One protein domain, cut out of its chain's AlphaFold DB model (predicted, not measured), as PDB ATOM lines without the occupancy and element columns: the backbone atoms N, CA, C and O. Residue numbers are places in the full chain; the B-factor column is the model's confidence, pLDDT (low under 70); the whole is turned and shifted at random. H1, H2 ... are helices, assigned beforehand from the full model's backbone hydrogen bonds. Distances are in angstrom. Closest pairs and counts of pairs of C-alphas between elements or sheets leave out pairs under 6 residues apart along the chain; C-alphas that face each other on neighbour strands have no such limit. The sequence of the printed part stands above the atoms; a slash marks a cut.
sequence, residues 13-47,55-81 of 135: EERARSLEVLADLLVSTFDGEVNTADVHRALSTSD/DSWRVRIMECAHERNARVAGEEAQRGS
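This is residues 13 to 47 and 55 to 81 of the 135 residues of the protein "Hypothetical_protein_-_conserved" of Leishmania infantum (UniProt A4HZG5). A short helix, H2, sits between two longer ones, packing on H1 with one side and on the first part of H3 with another, in a small body from which two helix ends stick out. Residues 70 to 81, nearly all of them in H3, make the long arm, and residues 13 to 18 of H1 make a shorter one at the other end. The printed part has 62 residues with three named helices, in the order H1, H2, H3, and no named strand; its class is all helix. The whole is loose, with a radius of gyration of the C-alphas of 13.5 A, and spans 47 by 21 by 20 A.

H1, residues 13 to 30, touches H2, residues 36 to 44, with residues 20 to 27 alone. Their closest C-alphas are those of Ala 23 and Thr 36, 5.5 A apart. The two helices run opposite ways at a steep tilt of 66 degrees. The link from H1 to H2, five residues, is tight. H2 also touches H3, residues 56 to 80, which meets it with residues 57 to 65 alone. The closest C-alphas of this pair are those of Ala 42 and Ile 61, 5.1 A apart. H2 and H3 run opposite ways at a steep tilt of 52 degrees. H1 and H3 are near each other, with 7 pairs of C-alphas within 10 A and no pair within 8 A. In H2 and H3 every O i to N i+4 pair is within hydrogen-bond range; in H1 it is 12 of 14.

H1 begins at Glu 13, with its C-alpha at (-5.897, -84.585, -80.638), and ends at Phe 30, 26.4 A away from C-alpha to C-alpha. H2, from Thr 36 to Ser 44, begins at C-alpha (-17.493, -72.162, -85.086) and measures 12.2 A. H3 is the longest helix, 25 residues and 35.5 A from C-alpha 56 to C-alpha 80, the latter at (-29.416, -47.987, -76.670).

The two C-alphas farthest apart are those of Glu 14 and Ser 81, at 47.3 A. Without the stretches that stand free, the body has 44 residues and spans 23 by 23 by 18 A. Residues 48 to 54 are cut out, and C-alphas 47 and 55 are 16.2 A apart across the cut, which lies in the link from H2 to H3. The mean pLDDT of the printed part is 84.4. The model's confidence is under 70 at residues 46 to 47 and 75 to 81.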
ATOM      1  N   GLU A  13      -6.398 -85.762 -79.926       91.38
ATOM      2  CA  GLU A  13      -5.897 -84.585 -80.638       91.38
ATOM      3  C   GLU A  13      -6.277 -84.591 -82.123       91.38
ATOM      4  O   GLU A  13      -6.708 -83.573 -82.657       91.38
ATOM      5  N   GLU A  14      -6.149 -85.732 -82.808       90.11
ATOM      6  CA  GLU A  14      -6.579 -85.860 -84.206       90.11
ATOM      7  C   GLU A  14      -8.091 -85.696 -84.338       90.11
ATOM      8  O   GLU A  14      -8.555 -85.061 -85.284       90.11
ATOM      9  N   ARG A  15      -8.860 -86.219 -83.377       87.88
ATOM     10  CA  ARG A  15     -10.308 -86.027 -83.321       87.88
ATOM     11  C   ARG A  15     -10.658 -84.554 -83.132       87.88
ATOM     12  O   ARG A  15     -11.487 -84.056 -83.880       87.88
ATOM     13  N   ALA A  16     -10.011 -83.859 -82.197       88.02
ATOM     14  CA  ALA A  16     -10.225 -82.430 -81.974       88.02
ATOM     15  C   ALA A  16      -9.899 -81.604 -83.229       88.02
ATOM     16  O   ALA A  16     -10.723 -80.809 -83.663       88.02
ATOM     17  N   ARG A  17      -8.753 -81.863 -83.877       90.77
ATOM     18  CA  ARG A  17      -8.392 -81.211 -85.149       90.77
ATOM     19  C   ARG A  17      -9.404 -81.495 -86.256       90.77
ATOM     20  O   ARG A  17      -9.747 -80.598 -87.013       90.77
ATOM     21  N   SER A  18      -9.882 -82.733 -86.351       89.80
ATOM     22  CA  SER A  18     -10.876 -83.113 -87.360       89.80
ATOM     23  C   SER A  18     -12.220 -82.430 -87.109       89.80
ATOM     24  O   SER A  18     -12.852 -81.985 -88.059       89.80
ATOM     25  N   LEU A  19     -12.645 -82.322 -85.846       88.87
ATOM     26  CA  LEU A  19     -13.865 -81.606 -85.469       88.87
ATOM     27  C   LEU A  19     -13.758 -80.110 -85.755       88.87
ATOM     28  O   LEU A  19     -14.733 -79.540 -86.222       88.87
ATOM     29  N   GLU A  20     -12.591 -79.502 -85.545       92.10
ATOM     30  CA  GLU A  20     -12.372 -78.092 -85.881       92.10
ATOM     31  C   GLU A  20     -12.504 -77.849 -87.388       92.10
ATOM     32  O   GLU A  20     -13.275 -76.999 -87.817       92.10
ATOM     33  N   VAL A  21     -11.852 -78.682 -88.208       92.91
ATOM     34  CA  VAL A  21     -11.967 -78.597 -89.674       92.91
ATOM     35  C   VAL A  21     -13.410 -78.818 -90.135       92.91
ATOM     36  O   VAL A  21     -13.880 -78.143 -91.048       92.91
ATOM     37  N   LEU A  22     -14.131 -79.756 -89.514       90.69
ATOM     38  CA  LEU A  22     -15.550 -79.963 -89.799       90.69
ATOM     39  C   LEU A  22     -16.385 -78.747 -89.389       90.69
ATOM     40  O   LEU A  22     -17.265 -78.356 -90.149       90.69
ATOM     41  N   ALA A  23     -16.109 -78.135 -88.239       92.10
ATOM     42  CA  ALA A  23     -16.803 -76.936 -87.793       92.10
ATOM     43  C   ALA A  23     -16.586 -75.772 -88.770       92.10
ATOM     44  O   ALA A  23     -17.563 -75.152 -89.181       92.10
ATOM     45  N   ASP A  24     -15.351 -75.542 -89.219       93.73
ATOM     46  CA  ASP A  24     -15.024 -74.523 -90.224       93.73
ATOM     47  C   ASP A  24     -15.755 -74.763 -91.552       93.73
ATOM     48  O   ASP A  24     -16.334 -73.843 -92.139       93.73
ATOM     49  N   LEU A  25     -15.777 -76.014 -92.023       93.32
ATOM     50  CA  LEU A  25     -16.497 -76.381 -93.242       93.32
ATOM     51  C   LEU A  25     -18.001 -76.164 -93.086       93.32
ATOM     52  O   LEU A  25     -18.628 -75.622 -93.991       93.32
ATOM     53  N   LEU A  26     -18.582 -76.537 -91.948       91.65
ATOM     54  CA  LEU A  26     -20.003 -76.327 -91.690       91.65
ATOM     55  C   LEU A  26     -20.345 -74.840 -91.633       91.65
ATOM     56  O   LEU A  26     -21.293 -74.429 -92.292       91.65
ATOM     57  N   VAL A  27     -19.552 -74.023 -90.936       93.28
ATOM     58  CA  VAL A  27     -19.728 -72.561 -90.883       93.28
ATOM     59  C   VAL A  27     -19.786 -71.948 -92.281       93.28
ATOM     60  O   VAL A  27     -20.630 -71.090 -92.536       93.28
ATOM     61  N   SER A  28     -18.960 -72.431 -93.215       91.12
ATOM     62  CA  SER A  28     -18.956 -71.930 -94.596       91.12
ATOM     63  C   SER A  28     -20.270 -72.163 -95.357       91.12
ATOM     64  O   SER A  28     -20.507 -71.514 -96.370       91.12
ATOM     65  N   THR A  29     -21.139 -73.052 -94.865       90.57
ATOM     66  CA  THR A  29     -22.446 -73.352 -95.475       90.57
ATOM     67  C   THR A  29     -23.585 -72.450 -94.994       90.57
ATOM     68  O   THR A  29     -24.687 -72.553 -95.522       90.57
ATOM     69  N   PHE A  30     -23.330 -71.581 -94.011       91.13
ATOM     70  CA  PHE A  30     -24.333 -70.700 -93.401       91.13
ATOM     71  C   PHE A  30     -24.126 -69.216 -93.747       91.13
ATOM     72  O   PHE A  30     -24.546 -68.361 -92.978       91.13
ATOM     73  N   ASP A  31     -23.429 -68.886 -94.841       89.43
ATOM     74  CA  ASP A  31     -23.284 -67.512 -95.368       89.43
ATOM     75  C   ASP A  31     -22.903 -66.427 -94.326       89.43
ATOM     76  O   ASP A  31     -23.240 -65.251 -94.454       89.43
ATOM     77  N   GLY A  32     -22.158 -66.809 -93.280       88.16
ATOM     78  CA  GLY A  32     -21.729 -65.915 -92.196       88.16
ATOM     79  C   GLY A  32     -22.736 -65.714 -91.052       88.16
ATOM     80  O   GLY A  32     -22.434 -64.987 -90.105       88.16
ATOM     81  N   GLU A  33     -23.898 -66.368 -91.082       90.45
ATOM     82  CA  GLU A  33     -24.902 -66.315 -90.003       90.45
ATOM     83  C   GLU A  33     -24.432 -67.030 -88.722       90.45
ATOM     84  O   GLU A  33     -24.791 -66.652 -87.600       90.45
ATOM     85  N   VAL A  34     -23.582 -68.041 -88.894       93.12
ATOM     86  CA  VAL A  34     -23.101 -68.965 -87.861       93.12
ATOM     87  C   VAL A  34     -21.584 -68.824 -87.705       93.12
ATOM     88  O   VAL A  34     -20.877 -68.564 -88.673       93.12
ATOM     89  N   ASN A  35     -21.061 -69.020 -86.492       92.89
ATOM     90  CA  ASN A  35     -19.620 -69.163 -86.240       92.89
ATOM     91  C   ASN A  35     -19.272 -70.553 -85.675       92.89
ATOM     92  O   ASN A  35     -20.149 -71.342 -85.320       92.89
ATOM     93  N   THR A  36     -17.979 -70.853 -85.553       92.83
ATOM     94  CA  THR A  36     -17.493 -72.162 -85.086       92.83
ATOM     95  C   THR A  36     -17.973 -72.508 -83.677       92.83
ATOM     96  O   THR A  36     -18.267 -73.668 -83.398       92.83
ATOM     97  N   ALA A  37     -18.131 -71.522 -82.789       92.71
ATOM     98  CA  ALA A  37     -18.626 -71.749 -81.432       92.71
ATOM     99  C   ALA A  37     -20.103 -72.175 -81.406       92.71
ATOM    100  O   ALA A  37     -20.494 -72.967 -80.546       92.71
ATOM    101  N   ASP A  38     -20.916 -71.682 -82.342       93.07
ATOM    102  CA  ASP A  38     -22.311 -72.101 -82.493       93.07
ATOM    103  C   ASP A  38     -22.385 -73.558 -82.986       93.07
ATOM    104  O   ASP A  38     -23.158 -74.351 -82.446       93.07
ATOM    105  N   VAL A  39     -21.503 -73.954 -83.916       91.43
ATOM    106  CA  VAL A  39     -21.385 -75.351 -84.373       91.43
ATOM    107  C   VAL A  39     -20.948 -76.281 -83.243       91.43
ATOM    108  O   VAL A  39     -21.589 -77.304 -83.002       91.43
ATOM    109  N   HIS A  40     -19.900 -75.918 -82.503       90.99
ATOM    110  CA  HIS A  40     -19.426 -76.706 -81.361       90.99
ATOM    111  C   HIS A  40     -20.505 -76.876 -80.290       90.99
ATOM    112  O   HIS A  40     -20.672 -77.976 -79.758       90.99
ATOM    113  N   ARG A  41     -21.275 -75.818 -79.996       89.67
ATOM    114  CA  ARG A  41     -22.397 -75.893 -79.050       89.67
ATOM    115  C   ARG A  41     -23.467 -76.862 -79.547       89.67
ATOM    116  O   ARG A  41     -23.850 -77.754 -78.800       89.67
ATOM    117  N   ALA A  42     -23.884 -76.743 -80.806       88.73
ATOM    118  CA  ALA A  42     -24.911 -77.600 -81.394       88.73
ATOM    119  C   ALA A  42     -24.513 -79.086 -81.419       88.73
ATOM    120  O   ALA A  42     -25.329 -79.952 -81.097       88.73
ATOM    121  N   LEU A  43     -23.257 -79.385 -81.766       82.81
ATOM    122  CA  LEU A  43     -22.736 -80.756 -81.823       82.81
ATOM    123  C   LEU A  43     -22.509 -81.371 -80.437       82.81
ATOM    124  O   LEU A  43     -22.566 -82.590 -80.306       82.81
ATOM    125  N   SER A  44     -22.278 -80.553 -79.407       82.14
ATOM    126  CA  SER A  44     -22.117 -81.034 -78.028       82.14
ATOM    127  C   SER A  44     -23.443 -81.465 -77.392       82.14
ATOM    128  O   SER A  44     -23.447 -82.286 -76.482       82.14
ATOM    129  N   THR A  45     -24.575 -80.957 -77.884       70.56
ATOM    130  CA  THR A  45     -25.928 -81.252 -77.371       70.56
ATOM    131  C   THR A  45     -26.490 -82.583 -77.908       70.56
ATOM    132  O   THR A  45     -27.696 -82.813 -77.902       70.56
ATOM    133  N   SER A  46     -25.652 -83.481 -78.433       61.31
ATOM    134  CA  SER A  46     -26.083 -84.664 -79.194       61.31
ATOM    135  C   SER A  46     -26.675 -85.829 -78.385       61.31
ATOM    136  O   SER A  46     -26.898 -86.886 -78.965       61.31
ATOM    137  N   ASP A  47     -26.971 -85.668 -77.095       57.41
ATOM    138  CA  ASP A  47     -27.398 -86.788 -76.238       57.41
ATOM    139  C   ASP A  47     -28.872 -87.221 -76.401       57.41
ATOM    140  O   ASP A  47     -29.259 -88.240 -75.834       57.41
ATOM    141  N   ASP A  55     -31.643 -83.128 -91.219       77.18
ATOM    142  CA  ASP A  55     -31.425 -81.691 -91.033       77.18
ATOM    143  C   ASP A  55     -31.475 -81.238 -89.557       77.18
ATOM    144  O   ASP A  55     -31.241 -80.062 -89.256       77.18
ATOM    145  N   SER A  56     -31.651 -82.156 -88.596       83.07
ATOM    146  CA  SER A  56     -31.688 -81.840 -87.151       83.07
ATOM    147  C   SER A  56     -30.444 -81.105 -86.648       83.07
ATOM    148  O   SER A  56     -30.487 -80.318 -85.701       83.07
ATOM    149  N   TRP A  57     -29.280 -81.383 -87.235       84.35
ATOM    150  CA  TRP A  57     -28.041 -80.702 -86.859       84.35
ATOM    151  C   TRP A  57     -28.013 -79.252 -87.361       84.35
ATOM    152  O   TRP A  57     -27.536 -78.387 -86.629       84.35
ATOM    153  N   ARG A  58     -28.577 -78.961 -88.543       89.16
ATOM    154  CA  ARG A  58     -28.680 -77.588 -89.062       89.16
ATOM    155  C   ARG A  58     -29.587 -76.741 -88.192       89.16
ATOM    156  O   ARG A  58     -29.218 -75.621 -87.853       89.16
ATOM    157  N   VAL A  59     -30.731 -77.297 -87.789       88.92
ATOM    158  CA  VAL A  59     -31.674 -76.618 -86.891       88.92
ATOM    159  C   VAL A  59     -30.984 -76.246 -85.580       88.92
ATOM    160  O   VAL A  59     -30.983 -75.077 -85.211       88.92
ATOM    161  N   ARG A  60     -30.286 -77.191 -84.937       90.10
ATOM    162  CA  ARG A  60     -29.551 -76.924 -83.685       90.10
ATOM    163  C   ARG A  60     -28.466 -75.856 -83.828       90.10
ATOM    164  O   ARG A  60     -28.259 -75.059 -82.916       90.10
ATOM    165  N   ILE A  61     -27.763 -75.828 -84.961       92.03
ATOM    166  CA  ILE A  61     -26.776 -74.779 -85.248       92.03
ATOM    167  C   ILE A  61     -27.460 -73.410 -85.348       92.03
ATOM    168  O   ILE A  61     -27.001 -72.446 -84.731       92.03
ATOM    169  N   MET A  62     -28.574 -73.331 -86.077       92.52
ATOM    170  CA  MET A  62     -29.346 -72.096 -86.222       92.52
ATOM    171  C   MET A  62     -29.950 -71.626 -84.897       92.52
ATOM    172  O   MET A  62     -29.939 -70.431 -84.615       92.52
ATOM    173  N   GLU A  63     -30.407 -72.543 -84.045       92.62
ATOM    174  CA  GLU A  63     -30.854 -72.229 -82.684       92.62
ATOM    175  C   GLU A  63     -29.721 -71.607 -81.858       92.62
ATOM    176  O   GLU A  63     -29.908 -70.548 -81.256       92.62
ATOM    177  N   CYS A  64     -28.515 -72.182 -81.902       92.60
ATOM    178  CA  CYS A  64     -27.347 -71.629 -81.208       92.60
ATOM    179  C   CYS A  64     -26.992 -70.215 -81.699       92.60
ATOM    180  O   CYS A  64     -26.678 -69.334 -80.887       92.60
ATOM    181  N   ALA A  65     -27.067 -69.987 -83.014       92.91
ATOM    182  CA  ALA A  65     -26.842 -68.678 -83.619       92.91
ATOM    183  C   ALA A  65     -27.936 -67.672 -83.229       92.91
ATOM    184  O   ALA A  65     -27.631 -66.526 -82.892       92.91
ATOM    185  N   HIS A  66     -29.199 -68.098 -83.194       91.48
ATOM    186  CA  HIS A  66     -30.317 -67.268 -82.756       91.48
ATOM    187  C   HIS A  66     -30.184 -66.874 -81.278       91.48
ATOM    188  O   HIS A  66     -30.340 -65.704 -80.942       91.48
ATOM    189  N   GLU A  67     -29.823 -67.804 -80.392       91.30
ATOM    190  CA  GLU A  67     -29.544 -67.509 -78.981       91.30
ATOM    191  C   GLU A  67     -28.404 -66.498 -78.812       91.30
ATOM    192  O   GLU A  67     -28.489 -65.579 -77.993       91.30
ATOM    193  N   ARG A  68     -27.325 -66.652 -79.592       91.49
ATOM    194  CA  ARG A  68     -26.211 -65.698 -79.616       91.49
ATOM    195  C   ARG A  68     -26.704 -64.317 -80.038       91.49
ATOM    196  O   ARG A  68     -26.426 -63.348 -79.338       91.49
ATOM    197  N   ASN A  69     -27.445 -64.234 -81.138       88.75
ATOM    198  CA  ASN A  69     -27.971 -62.975 -81.657       88.75
ATOM    199  C   ASN A  69     -28.957 -62.333 -80.677       88.75
ATOM    200  O   ASN A  69     -28.889 -61.131 -80.462       88.75
ATOM    201  N   ALA A  70     -29.809 -63.117 -80.014       86.27
ATOM    202  CA  ALA A  70     -30.716 -62.630 -78.980       86.27
ATOM    203  C   ALA A  70     -29.957 -62.069 -77.768       86.27
ATOM    204  O   ALA A  70     -30.347 -61.038 -77.220       86.27
ATOM    205  N   ARG A  71     -28.845 -62.702 -77.367       81.06
ATOM    206  CA  ARG A  71     -27.973 -62.181 -76.306       81.06
ATOM    207  C   ARG A  71     -27.318 -60.862 -76.718       81.06
ATOM    208  O   ARG A  71     -27.387 -59.910 -75.950       81.06
ATOM    209  N   VAL A  72     -26.756 -60.790 -77.926       79.22
ATOM    210  CA  VAL A  72     -26.132 -59.566 -78.461       79.22
ATOM    211  C   VAL A  72     -27.163 -58.445 -78.598       79.22
ATOM    212  O   VAL A  72     -26.949 -57.356 -78.081       79.22
ATOM    213  N   ALA A  73     -28.323 -58.719 -79.194       75.67
ATOM    214  CA  ALA A  73     -29.407 -57.750 -79.324       75.67
ATOM    215  C   ALA A  73     -29.939 -57.299 -77.957       75.67
ATOM    216  O   ALA A  73     -30.254 -56.128 -77.768       75.67
ATOM    217  N   GLY A  74     -30.012 -58.200 -76.974       71.65
ATOM    218  CA  GLY A  74     -30.383 -57.862 -75.601       71.65
ATOM    219  C   GLY A  74     -29.356 -56.964 -74.904       71.65
ATOM    220  O   GLY A  74     -29.739 -56.084 -74.130       71.65
ATOM    221  N   GLU A  75     -28.065 -57.156 -75.175       66.60
ATOM    222  CA  GLU A  75     -26.971 -56.301 -74.694       66.60
ATOM    223  C   GLU A  75     -26.976 -54.931 -75.396       66.60
ATOM    224  O   GLU A  75     -26.821 -53.898 -74.741       66.60
ATOM    225  N   GLU A  76     -27.229 -54.896 -76.704       61.29
ATOM    226  CA  GLU A  76     -27.343 -53.666 -77.494       61.29
ATOM    227  C   GLU A  76     -28.595 -52.858 -77.147       61.29
ATOM    228  O   GLU A  76     -28.504 -51.647 -76.971       61.29
ATOM    229  N   ALA A  77     -29.751 -53.497 -76.954       58.96
ATOM    230  CA  ALA A  77     -30.973 -52.824 -76.508       58.96
ATOM    231  C   ALA A  77     -30.802 -52.216 -75.104       58.96
ATOM    232  O   ALA A  77     -31.270 -51.107 -74.822       58.96
ATOM    233  N   GLN A  78     -30.067 -52.904 -74.222       57.49
ATOM    234  CA  GLN A  78     -29.671 -52.344 -72.929       57.49
ATOM    235  C   GLN A  78     -28.702 -51.166 -73.077       57.49
ATOM    236  O   GLN A  78     -28.735 -50.267 -72.244       57.49
ATOM    237  N   ARG A  79     -27.872 -51.128 -74.127       55.44
ATOM    238  CA  ARG A  79     -26.990 -49.992 -74.421       55.44
ATOM    239  C   ARG A  79     -27.760 -48.806 -75.018       55.44
ATOM    240  O   ARG A  79     -27.572 -47.687 -74.556       55.44
ATOM    241  N   GLY A  80     -28.650 -49.036 -75.984       53.07
ATOM    242  CA  GLY A  80     -29.416 -47.987 -76.670       53.07
ATOM    243  C   GLY A  80     -30.443 -47.278 -75.780       53.07
ATOM    244  O   GLY A  80     -30.646 -46.078 -75.907       53.07
ATOM    245  N   SER A  81     -31.022 -47.975 -74.796       58.60
ATOM    246  CA  SER A  81     -31.911 -47.354 -73.790       58.60
ATOM    247  C   SER A  81     -31.195 -46.408 -72.812       58.60
ATOM    248  O   SER A  81     -31.832 -45.831 -71.931       58.60
TER     249      SER A  81